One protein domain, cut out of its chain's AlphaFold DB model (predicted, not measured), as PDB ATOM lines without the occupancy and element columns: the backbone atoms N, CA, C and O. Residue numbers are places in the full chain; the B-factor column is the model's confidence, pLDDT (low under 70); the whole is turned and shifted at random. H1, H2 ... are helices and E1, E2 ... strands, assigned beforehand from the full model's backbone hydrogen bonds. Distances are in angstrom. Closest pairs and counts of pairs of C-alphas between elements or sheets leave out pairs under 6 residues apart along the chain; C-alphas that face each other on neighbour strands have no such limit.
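AT A GLANCE: This is residues 16 to 77 of the 83 residues of an uncharacterized protein of Streptomyces sp. CB01635 (UniProt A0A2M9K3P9). The model is an open, loose frame round an empty middle, with two long helices, H1 and H3, that stay apart from each other. A small strand hairpin, E1 and E2, and the short helix H2 sit at the far end of H1, and from H2 a long bare link leads to H3. The printed part has 62 residues, with three named helices and two named strands in the order H1, E1, E2, H2, H3; the sheet, E1 - E2, is antiparallel and the class is mostly helix. The whole is loose, with a radius of gyration of the C-alphas of 14.0 A, and spans 33 by 30 by 28 A.

HOW THE PARTS SIT: E1, residues 35 to 37, and E2, residues 41 to 43, form an antiparallel hairpin, with 138 degrees between their directions. N 35 and O 43 are 2.8 A apart and N 43 and O 35 are 3.0 A apart, both within hydrogen-bond range. H1, residues 16 to 33, is close to but not clearly touching H2, residues 45 to 48; their closest C-alphas, of Val 30 and Ala 45, are 7.1 A apart. H3, residues 60 to 75, is apart from H1, E1, E2 and H2. In H1 and H3 every O i to N i+4 pair is within hydrogen-bond range; H2 is too short for such a pair, and its one O i to N i+3 pair is within range.

IN THESE COORDINATES: E1 measures 6.5 A from first to last C-alpha, E2 6.7 A and H2 5.6 A. H1 begins at C-alpha 16, (-53.898, -4.828, -53.202), and is 25.4 A long. H3 is 22.3 A long and ends at C-alpha 75, (-52.146, -27.462, -49.123).

THE WHOLE: The C-alphas of Gly 50 and Gly 77, the two farthest apart, are 38.3 A apart. The printed part has no cut. The link from H2 to H3, with 11 residues, is long, and the other links are tight. Residues 16 to 26, which belong to H1, and 49 to 77, of which 60 to 75 belong to H3, stand free. The mean pLDDT of the printed part is 79.3; residues 36, 38 to 41, 75 and 77 are under 70.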
ATOM      1  N   GLU A  16     -54.814  -5.849 -53.680       79.56
ATOM      2  CA  GLU A  16     -53.898  -4.828 -53.202       79.56
ATOM      3  C   GLU A  16     -53.936  -4.748 -51.672       79.56
ATOM      4  O   GLU A  16     -52.886  -4.717 -51.026       79.56
ATOM      5  N   ARG A  17     -55.129  -4.804 -51.065       79.19
ATOM      6  CA  ARG A  17     -55.264  -4.821 -49.595       79.19
ATOM      7  C   ARG A  17     -54.691  -6.087 -48.970       79.19
ATOM      8  O   ARG A  17     -54.068  -6.005 -47.912       79.19
ATOM      9  N   VAL A  18     -54.891  -7.243 -49.603       81.31
ATOM     10  CA  VAL A  18     -54.300  -8.510 -49.142       81.31
ATOM     11  C   VAL A  18     -52.783  -8.452 -49.244       81.31
ATOM     12  O   VAL A  18     -52.103  -8.800 -48.282       81.31
ATOM     13  N   SER A  19     -52.260  -7.964 -50.368       77.06
ATOM     14  CA  SER A  19     -50.818  -7.851 -50.590       77.06
ATOM     15  C   SER A  19     -50.177  -6.928 -49.556       77.06
ATOM     16  O   SER A  19     -49.209  -7.318 -48.914       77.06
ATOM     17  N   ALA A  20     -50.770  -5.761 -49.293       84.62
ATOM     18  CA  ALA A  20     -50.266  -4.826 -48.288       84.62
ATOM     19  C   ALA A  20     -50.294  -5.408 -46.861       84.62
ATOM     20  O   ALA A  20     -49.335  -5.252 -46.102       84.62
ATOM     21  N   ALA A  21     -51.379  -6.094 -46.483       85.44
ATOM     22  CA  ALA A  21     -51.477  -6.742 -45.175       85.44
ATOM     23  C   ALA A  21     -50.446  -7.872 -45.029       85.44
ATOM     24  O   ALA A  21     -49.790  -7.984 -43.992       85.44
ATOM     25  N   PHE A  22     -50.266  -8.667 -46.084       83.69
ATOM     26  CA  PHE A  22     -49.276  -9.733 -46.135       83.69
ATOM     27  C   PHE A  22     -47.848  -9.188 -46.046       83.69
ATOM     28  O   PHE A  22     -47.066  -9.673 -45.236       83.69
ATOM     29  N   GLU A  23     -47.510  -8.150 -46.812       89.31
ATOM     30  CA  GLU A  23     -46.196  -7.499 -46.762       89.31
ATOM     31  C   GLU A  23     -45.893  -6.928 -45.372       89.31
ATOM     32  O   GLU A  23     -44.778  -7.080 -44.864       89.31
ATOM     33  N   SER A  24     -46.886  -6.307 -44.727       91.12
ATOM     34  CA  SER A  24     -46.753  -5.769 -43.371       91.12
ATOM     35  C   SER A  24     -46.461  -6.867 -42.351       91.12
ATOM     36  O   SER A  24     -45.523  -6.749 -41.556       91.12
ATOM     37  N   GLU A  25     -47.219  -7.959 -42.406       93.31
ATOM     38  CA  GLU A  25     -47.062  -9.068 -41.475       93.31
ATOM     39  C   GLU A  25     -45.769  -9.846 -41.725       93.31
ATOM     40  O   GLU A  25     -45.030 -10.141 -40.784       93.31
ATOM     41  N   LEU A  26     -45.424 -10.101 -42.987       87.44
ATOM     42  CA  LEU A  26     -44.153 -10.719 -43.351       87.44
ATOM     43  C   LEU A  26     -42.974  -9.875 -42.852       87.44
ATOM     44  O   LEU A  26     -42.037 -10.408 -42.258       87.44
ATOM     45  N   THR A  27     -43.045  -8.550 -43.011       89.62
ATOM     46  CA  THR A  27     -42.042  -7.621 -42.473       89.62
ATOM     47  C   THR A  27     -41.931  -7.733 -40.954       89.62
ATOM     48  O   THR A  27     -40.821  -7.757 -40.415       89.62
ATOM     49  N   ARG A  28     -43.063  -7.815 -40.243       93.25
ATOM     50  CA  ARG A  28     -43.088  -7.977 -38.784       93.25
ATOM     51  C   ARG A  28     -42.420  -9.285 -38.362       93.25
ATOM     52  O   ARG A  28     -41.590  -9.272 -37.456       93.25
ATOM     53  N   LEU A  29     -42.754 -10.389 -39.028       87.44
ATOM     54  CA  LEU A  29     -42.206 -11.713 -38.737       87.44
ATOM     55  C   LEU A  29     -40.702 -11.778 -39.000       87.44
ATOM     56  O   LEU A  29     -39.960 -12.234 -38.134       87.44
ATOM     57  N   VAL A  30     -40.236 -11.251 -40.135       87.38
ATOM     58  CA  VAL A  30     -38.805 -11.196 -40.470       87.38
ATOM     59  C   VAL A  30     -38.023 -10.370 -39.452       87.38
ATOM     60  O   VAL A  30     -36.926 -10.752 -39.059       87.38
ATOM     61  N   ARG A  31     -38.575  -9.251 -38.972       86.75
ATOM     62  CA  ARG A  31     -37.924  -8.465 -37.911       86.75
ATOM     63  C   ARG A  31     -37.852  -9.213 -36.585       86.75
ATOM     64  O   ARG A  31     -36.874  -9.057 -35.865       86.75
ATOM     65  N   LEU A  32     -38.892  -9.973 -36.252       89.81
ATOM     66  CA  LEU A  32     -38.990 -10.671 -34.973       89.81
ATOM     67  C   LEU A  32     -38.138 -11.946 -34.929       89.81
ATOM     68  O   LEU A  32     -37.583 -12.270 -33.883       89.81
ATOM     69  N   HIS A  33     -38.052 -12.667 -36.045       85.12
ATOM     70  CA  HIS A  33     -37.470 -14.009 -36.095       85.12
ATOM     71  C   HIS A  33     -36.265 -14.138 -37.029       85.12
ATOM     72  O   HIS A  33     -35.631 -15.188 -37.030       85.12
ATOM     73  N   GLY A  34     -35.928 -13.101 -37.798       82.81
ATOM     74  CA  GLY A  34     -34.929 -13.177 -38.863       82.81
ATOM     75  C   GLY A  34     -35.464 -13.847 -40.132       82.81
ATOM     76  O   GLY A  34     -36.623 -14.261 -40.209       82.81
ATOM     77  N   VAL A  35     -34.616 -13.936 -41.157       83.12
ATOM     78  CA  VAL A  35     -34.923 -14.639 -42.408       83.12
ATOM     79  C   VAL A  35     -34.489 -16.099 -42.291       83.12
ATOM     80  O   VAL A  35     -33.312 -16.351 -42.028       83.12
ATOM     81  N   PRO A  36     -35.399 -17.068 -42.487       69.62
ATOM     82  CA  PRO A  36     -35.065 -18.480 -42.368       69.62
ATOM     83  C   PRO A  36     -34.179 -18.946 -43.533       69.62
ATOM     84  O   PRO A  36     -34.557 -18.815 -44.697       69.62
ATOM     85  N   LEU A  37     -33.019 -19.533 -43.217       71.44
ATOM     86  CA  LEU A  37     -32.208 -20.306 -44.161       71.44
ATOM     87  C   LEU A  37     -32.368 -21.806 -43.910       71.44
ATOM     88  O   LEU A  37     -32.505 -22.250 -42.773       71.44
ATOM     89  N   ALA A  38     -32.306 -22.590 -44.989       64.75
ATOM     90  CA  ALA A  38     -32.545 -24.032 -44.966       64.75
ATOM     91  C   ALA A  38     -31.501 -24.850 -44.174       64.75
ATOM     92  O   ALA A  38     -31.759 -26.016 -43.895       64.75
ATOM     93  N   ALA A  39     -30.345 -24.271 -43.819       62.50
ATOM     94  CA  ALA A  39     -29.247 -25.004 -43.177       62.50
ATOM     95  C   ALA A  39     -28.630 -24.322 -41.938       62.50
ATOM     96  O   ALA A  39     -28.202 -25.032 -41.034       62.50
ATOM     97  N   ASP A  40     -28.635 -22.986 -41.843       65.75
ATOM     98  CA  ASP A  40     -27.798 -22.259 -40.865       65.75
ATOM     99  C   ASP A  40     -28.588 -21.414 -39.847       65.75
ATOM    100  O   ASP A  40     -28.045 -20.528 -39.189       65.75
ATOM    101  N   GLY A  41     -29.886 -21.690 -39.691       68.38
ATOM    102  CA  GLY A  41     -30.757 -20.922 -38.800       68.38
ATOM    103  C   GLY A  41     -31.106 -19.527 -39.346       68.38
ATOM    104  O   GLY A  41     -30.835 -19.217 -40.509       68.38
ATOM    105  N   PRO A  42     -31.802 -18.694 -38.553       75.19
ATOM    106  CA  PRO A  42     -32.270 -17.396 -39.019       75.19
ATOM    107  C   PRO A  42     -31.142 -16.359 -39.102       75.19
ATOM    108  O   PRO A  42     -30.404 -16.150 -38.140       75.19
ATOM    109  N   LEU A  43     -31.063 -15.650 -40.232       77.12
ATOM    110  CA  LEU A  43     -30.198 -14.479 -40.397       77.12
ATOM    111  C   LEU A  43     -30.927 -13.186 -40.032       77.12
ATOM    112  O   LEU A  43     -32.127 -13.038 -40.264       77.12
ATOM    113  N   ALA A  44     -30.179 -12.202 -39.537       79.56
ATOM    114  CA  ALA A  44     -30.674 -10.836 -39.453       79.56
ATOM    115  C   ALA A  44     -30.904 -10.262 -40.869       79.56
ATOM    116  O   ALA A  44     -30.182 -10.584 -41.812       79.56
ATOM    117  N   ALA A  45     -31.943  -9.438 -41.044       74.75
ATOM    118  CA  ALA A  45     -32.358  -8.960 -42.368       74.75
ATOM    119  C   ALA A  45     -31.306  -8.069 -43.062       74.75
ATOM    120  O   ALA A  45     -31.232  -8.028 -44.287       74.75
ATOM    121  N   ASP A  46     -30.479  -7.370 -42.288       78.56
ATOM    122  CA  ASP A  46     -29.354  -6.556 -42.756       78.56
ATOM    123  C   ASP A  46     -28.210  -7.393 -43.352       78.56
ATOM    124  O   ASP A  46     -27.521  -6.923 -44.261       78.56
ATOM    125  N   ALA A  47     -28.061  -8.656 -42.938       77.94
ATOM    126  CA  ALA A  47     -27.109  -9.597 -43.530       77.94
ATOM    127  C   ALA A  47     -27.450  -9.974 -44.985       77.94
ATOM    128  O   ALA A  47     -26.593 -10.474 -45.708       77.94
ATOM    129  N   LEU A  48     -28.685  -9.714 -45.432       76.38
ATOM    130  CA  LEU A  48     -29.123  -9.896 -46.822       76.38
ATOM    131  C   LEU A  48     -28.945  -8.629 -47.673       76.38
ATOM    132  O   LEU A  48     -29.412  -8.564 -48.813       76.38
ATOM    133  N   SER A  49     -28.291  -7.596 -47.140       80.81
ATOM    134  CA  SER A  49     -27.908  -6.438 -47.943       80.81
ATOM    135  C   SER A  49     -26.829  -6.817 -48.968       80.81
ATOM    136  O   SER A  49     -25.954  -7.638 -48.710       80.81
ATOM    137  N   GLY A  50     -26.903  -6.234 -50.169       80.00
ATOM    138  CA  GLY A  50     -25.899  -6.457 -51.217       80.00
ATOM    139  C   GLY A  50     -26.009  -7.789 -51.965       80.00
ATOM    140  O   GLY A  50     -25.063  -8.164 -52.658       80.00
ATOM    141  N   LEU A  51     -27.144  -8.492 -51.865       80.50
ATOM    142  CA  LEU A  51     -27.397  -9.672 -52.691       80.50
ATOM    143  C   LEU A  51     -27.292  -9.331 -54.188       80.50
ATOM    144  O   LEU A  51     -27.735  -8.255 -54.610       80.50
ATOM    145  N   PRO A  52     -26.728 -10.241 -55.003       79.69
ATOM    146  CA  PRO A  52     -26.673 -10.043 -56.439       79.69
ATOM    147  C   PRO A  52     -28.095  -9.904 -57.004       79.69
ATOM    148  O   PRO A  52     -29.031 -10.524 -56.487       79.69
ATOM    149  N   PRO A  53     -28.282  -9.109 -58.072       77.56
ATOM    150  CA  PRO A  53     -29.575  -9.017 -58.730       77.56
ATOM    151  C   PRO A  53     -30.001 -10.394 -59.244       77.56
ATOM    152  O   PRO A  53     -29.165 -11.244 -59.567       77.56
ATOM    153  N   LEU A  54     -31.314 -10.602 -59.352       76.25
ATOM    154  CA  LEU A  54     -31.838 -11.837 -59.922       76.25
ATOM    155  C   LEU A  54     -31.266 -12.051 -61.335       76.25
ATOM    156  O   LEU A  54     -31.203 -11.091 -62.114       76.25
ATOM    157  N   PRO A  55     -30.867 -13.290 -61.686       78.50
ATOM    158  CA  PRO A  55     -30.370 -13.596 -63.018       78.50
ATOM    159  C   PRO A  55     -31.365 -13.151 -64.091       78.50
ATOM    160  O   PRO A  55     -32.578 -13.331 -63.947       78.50
ATOM    161  N   ALA A  56     -30.857 -12.596 -65.191       73.44
ATOM    162  CA  ALA A  56     -31.694 -12.201 -66.316       73.44
ATOM    163  C   ALA A  56     -32.536 -13.401 -66.796       73.44
ATOM    164  O   ALA A  56     -32.007 -14.476 -67.066       73.44
ATOM    165  N   GLY A  57     -33.858 -13.224 -66.862       77.62
ATOM    166  CA  GLY A  57     -34.820 -14.285 -67.193       77.62
ATOM    167  C   GLY A  57     -35.590 -14.852 -65.992       77.62
ATOM    168  O   GLY A  57     -36.689 -15.382 -66.174       77.62
ATOM    169  N   LEU A  58     -35.097 -14.661 -64.764       73.38
ATOM    170  CA  LEU A  58     -35.843 -14.931 -63.534       73.38
ATOM    171  C   LEU A  58     -36.550 -13.654 -63.072       73.38
ATOM    172  O   LEU A  58     -35.965 -12.787 -62.430       73.38
ATOM    173  N   SER A  59     -37.838 -13.528 -63.397       80.44
ATOM    174  CA  SER A  59     -38.654 -12.456 -62.811       80.44
ATOM    175  C   SER A  59     -39.083 -12.840 -61.395       80.44
ATOM    176  O   SER A  59     -39.619 -13.934 -61.198       80.44
ATOM    177  N   ALA A  60     -38.920 -11.925 -60.432       77.56
ATOM    178  CA  ALA A  60     -39.414 -12.096 -59.060       77.56
ATOM    179  C   ALA A  60     -40.902 -12.483 -59.037       77.56
ATOM    180  O   ALA A  60     -41.315 -13.360 -58.287       77.56
ATOM    181  N   ARG A  61     -41.690 -11.898 -59.950       78.75
ATOM    182  CA  ARG A  61     -43.103 -12.234 -60.147       78.75
ATOM    183  C   ARG A  61     -43.312 -13.704 -60.510       78.75
ATOM    184  O   ARG A  61     -44.144 -14.356 -59.895       78.75
ATOM    185  N   ARG A  62     -42.592 -14.228 -61.508       81.94
ATOM    186  CA  ARG A  62     -42.716 -15.639 -61.915       81.94
ATOM    187  C   ARG A  62     -42.263 -16.565 -60.795       81.94
ATOM    188  O   ARG A  62     -42.953 -17.532 -60.520       81.94
ATOM    189  N   LEU A  63     -41.159 -16.241 -60.122       83.56
ATOM    190  CA  LEU A  63     -40.693 -17.010 -58.969       83.56
ATOM    191  C   LEU A  63     -41.772 -17.081 -57.875       83.56
ATOM    192  O   LEU A  63     -42.100 -18.168 -57.411       83.56
ATOM    193  N   GLY A  64     -42.372 -15.940 -57.524       81.94
ATOM    194  CA  GLY A  64     -43.478 -15.886 -56.568       81.94
ATOM    195  C   GLY A  64     -44.711 -16.671 -57.027       81.94
ATOM    196  O   GLY A  64     -45.333 -17.352 -56.219       81.94
ATOM    197  N   GLN A  65     -45.041 -16.634 -58.322       84.56
ATOM    198  CA  GLN A  65     -46.160 -17.393 -58.897       84.56
ATOM    199  C   GLN A  65     -45.943 -18.909 -58.834       84.56
ATOM    200  O   GLN A  65     -46.856 -19.628 -58.433       84.56
ATOM    201  N   GLU A  66     -44.757 -19.396 -59.206       87.50
ATOM    202  CA  GLU A  66     -44.429 -20.825 -59.129       87.50
ATOM    203  C   GLU A  66     -44.413 -21.309 -57.672       87.50
ATOM    204  O   GLU A  66     -44.957 -22.368 -57.368       87.50
ATOM    205  N   LEU A  67     -43.877 -20.504 -56.746       81.00
ATOM    206  CA  LEU A  67     -43.909 -20.820 -55.318       81.00
ATOM    207  C   LEU A  67     -45.344 -20.898 -54.784       81.00
ATOM    208  O   LEU A  67     -45.700 -21.859 -54.107       81.00
ATOM    209  N   ALA A  68     -46.176 -19.902 -55.099       80.88
ATOM    210  CA  ALA A  68     -47.574 -19.886 -54.684       80.88
ATOM    211  C   ALA A  68     -48.332 -21.108 -55.219       80.88
ATOM    212  O   ALA A  68     -49.134 -21.694 -54.494       80.88
ATOM    213  N   ARG A  69     -48.038 -21.526 -56.458       79.88
ATOM    214  CA  ARG A  69     -48.598 -22.741 -57.053       79.88
ATOM    215  C   ARG A  69     -48.180 -23.992 -56.280       79.88
ATOM    216  O   ARG A  69     -49.058 -24.743 -55.874       79.88
ATOM    217  N   ALA A  70     -46.891 -24.163 -55.997       76.69
ATOM    218  CA  ALA A  70     -46.389 -25.314 -55.243       76.69
ATOM    219  C   ALA A  70     -46.976 -25.395 -53.819       76.69
ATOM    220  O   ALA A  70     -47.366 -26.468 -53.363       76.69
ATOM    221  N   VAL A  71     -47.094 -24.259 -53.119       75.62
ATOM    222  CA  VAL A  71     -47.729 -24.193 -51.789       75.62
ATOM    223  C   VAL A  71     -49.212 -24.543 -51.877       75.62
ATOM    224  O   VAL A  71     -49.707 -25.323 -51.068       75.62
ATOM    225  N   HIS A  72     -49.924 -23.995 -52.861       74.75
ATOM    226  CA  HIS A  72     -51.336 -24.296 -53.068       74.75
ATOM    227  C   HIS A  72     -51.565 -25.780 -53.375       74.75
ATOM    228  O   HIS A  72     -52.468 -26.375 -52.796       74.75
ATOM    229  N   GLU A  73     -50.740 -26.393 -54.223       78.56
ATOM    230  CA  GLU A  73     -50.794 -27.828 -54.531       78.56
ATOM    231  C   GLU A  73     -50.550 -28.689 -53.281       78.56
ATOM    232  O   GLU A  73     -51.298 -29.637 -53.026       78.56
ATOM    233  N   GLY A  74     -49.563 -28.317 -52.459       71.94
ATOM    234  CA  GLY A  74     -49.269 -28.990 -51.191       71.94
ATOM    235  C   GLY A  74     -50.395 -28.869 -50.158       71.94
ATOM    236  O   GLY A  74     -50.730 -29.849 -49.498       71.94
ATOM    237  N   LEU A  75     -51.023 -27.695 -50.041       68.00
ATOM    238  CA  LEU A  75     -52.146 -27.462 -49.123       68.00
ATOM    239  C   LEU A  75     -53.468 -28.063 -49.626       68.00
ATOM    240  O   LEU A  75     -54.303 -28.454 -48.816       68.00
ATOM    241  N   SER A  76     -53.656 -28.174 -50.943       76.75
ATOM    242  CA  SER A  76     -54.881 -28.702 -51.569       76.75
ATOM    243  C   SER A  76     -54.881 -30.232 -51.705       76.75
ATOM    244  O   SER A  76     -55.629 -30.787 -52.510       76.75
ATOM    245  N   GLY A  77     -54.025 -30.929 -50.951       61.12
ATOM    246  CA  GLY A  77     -54.038 -32.390 -50.835       61.12
ATOM    247  C   GLY A  77     -53.461 -33.166 -52.023       61.12
ATOM    248  O   GLY A  77     -53.676 -34.371 -52.100       61.12
TER     249      GLY A  77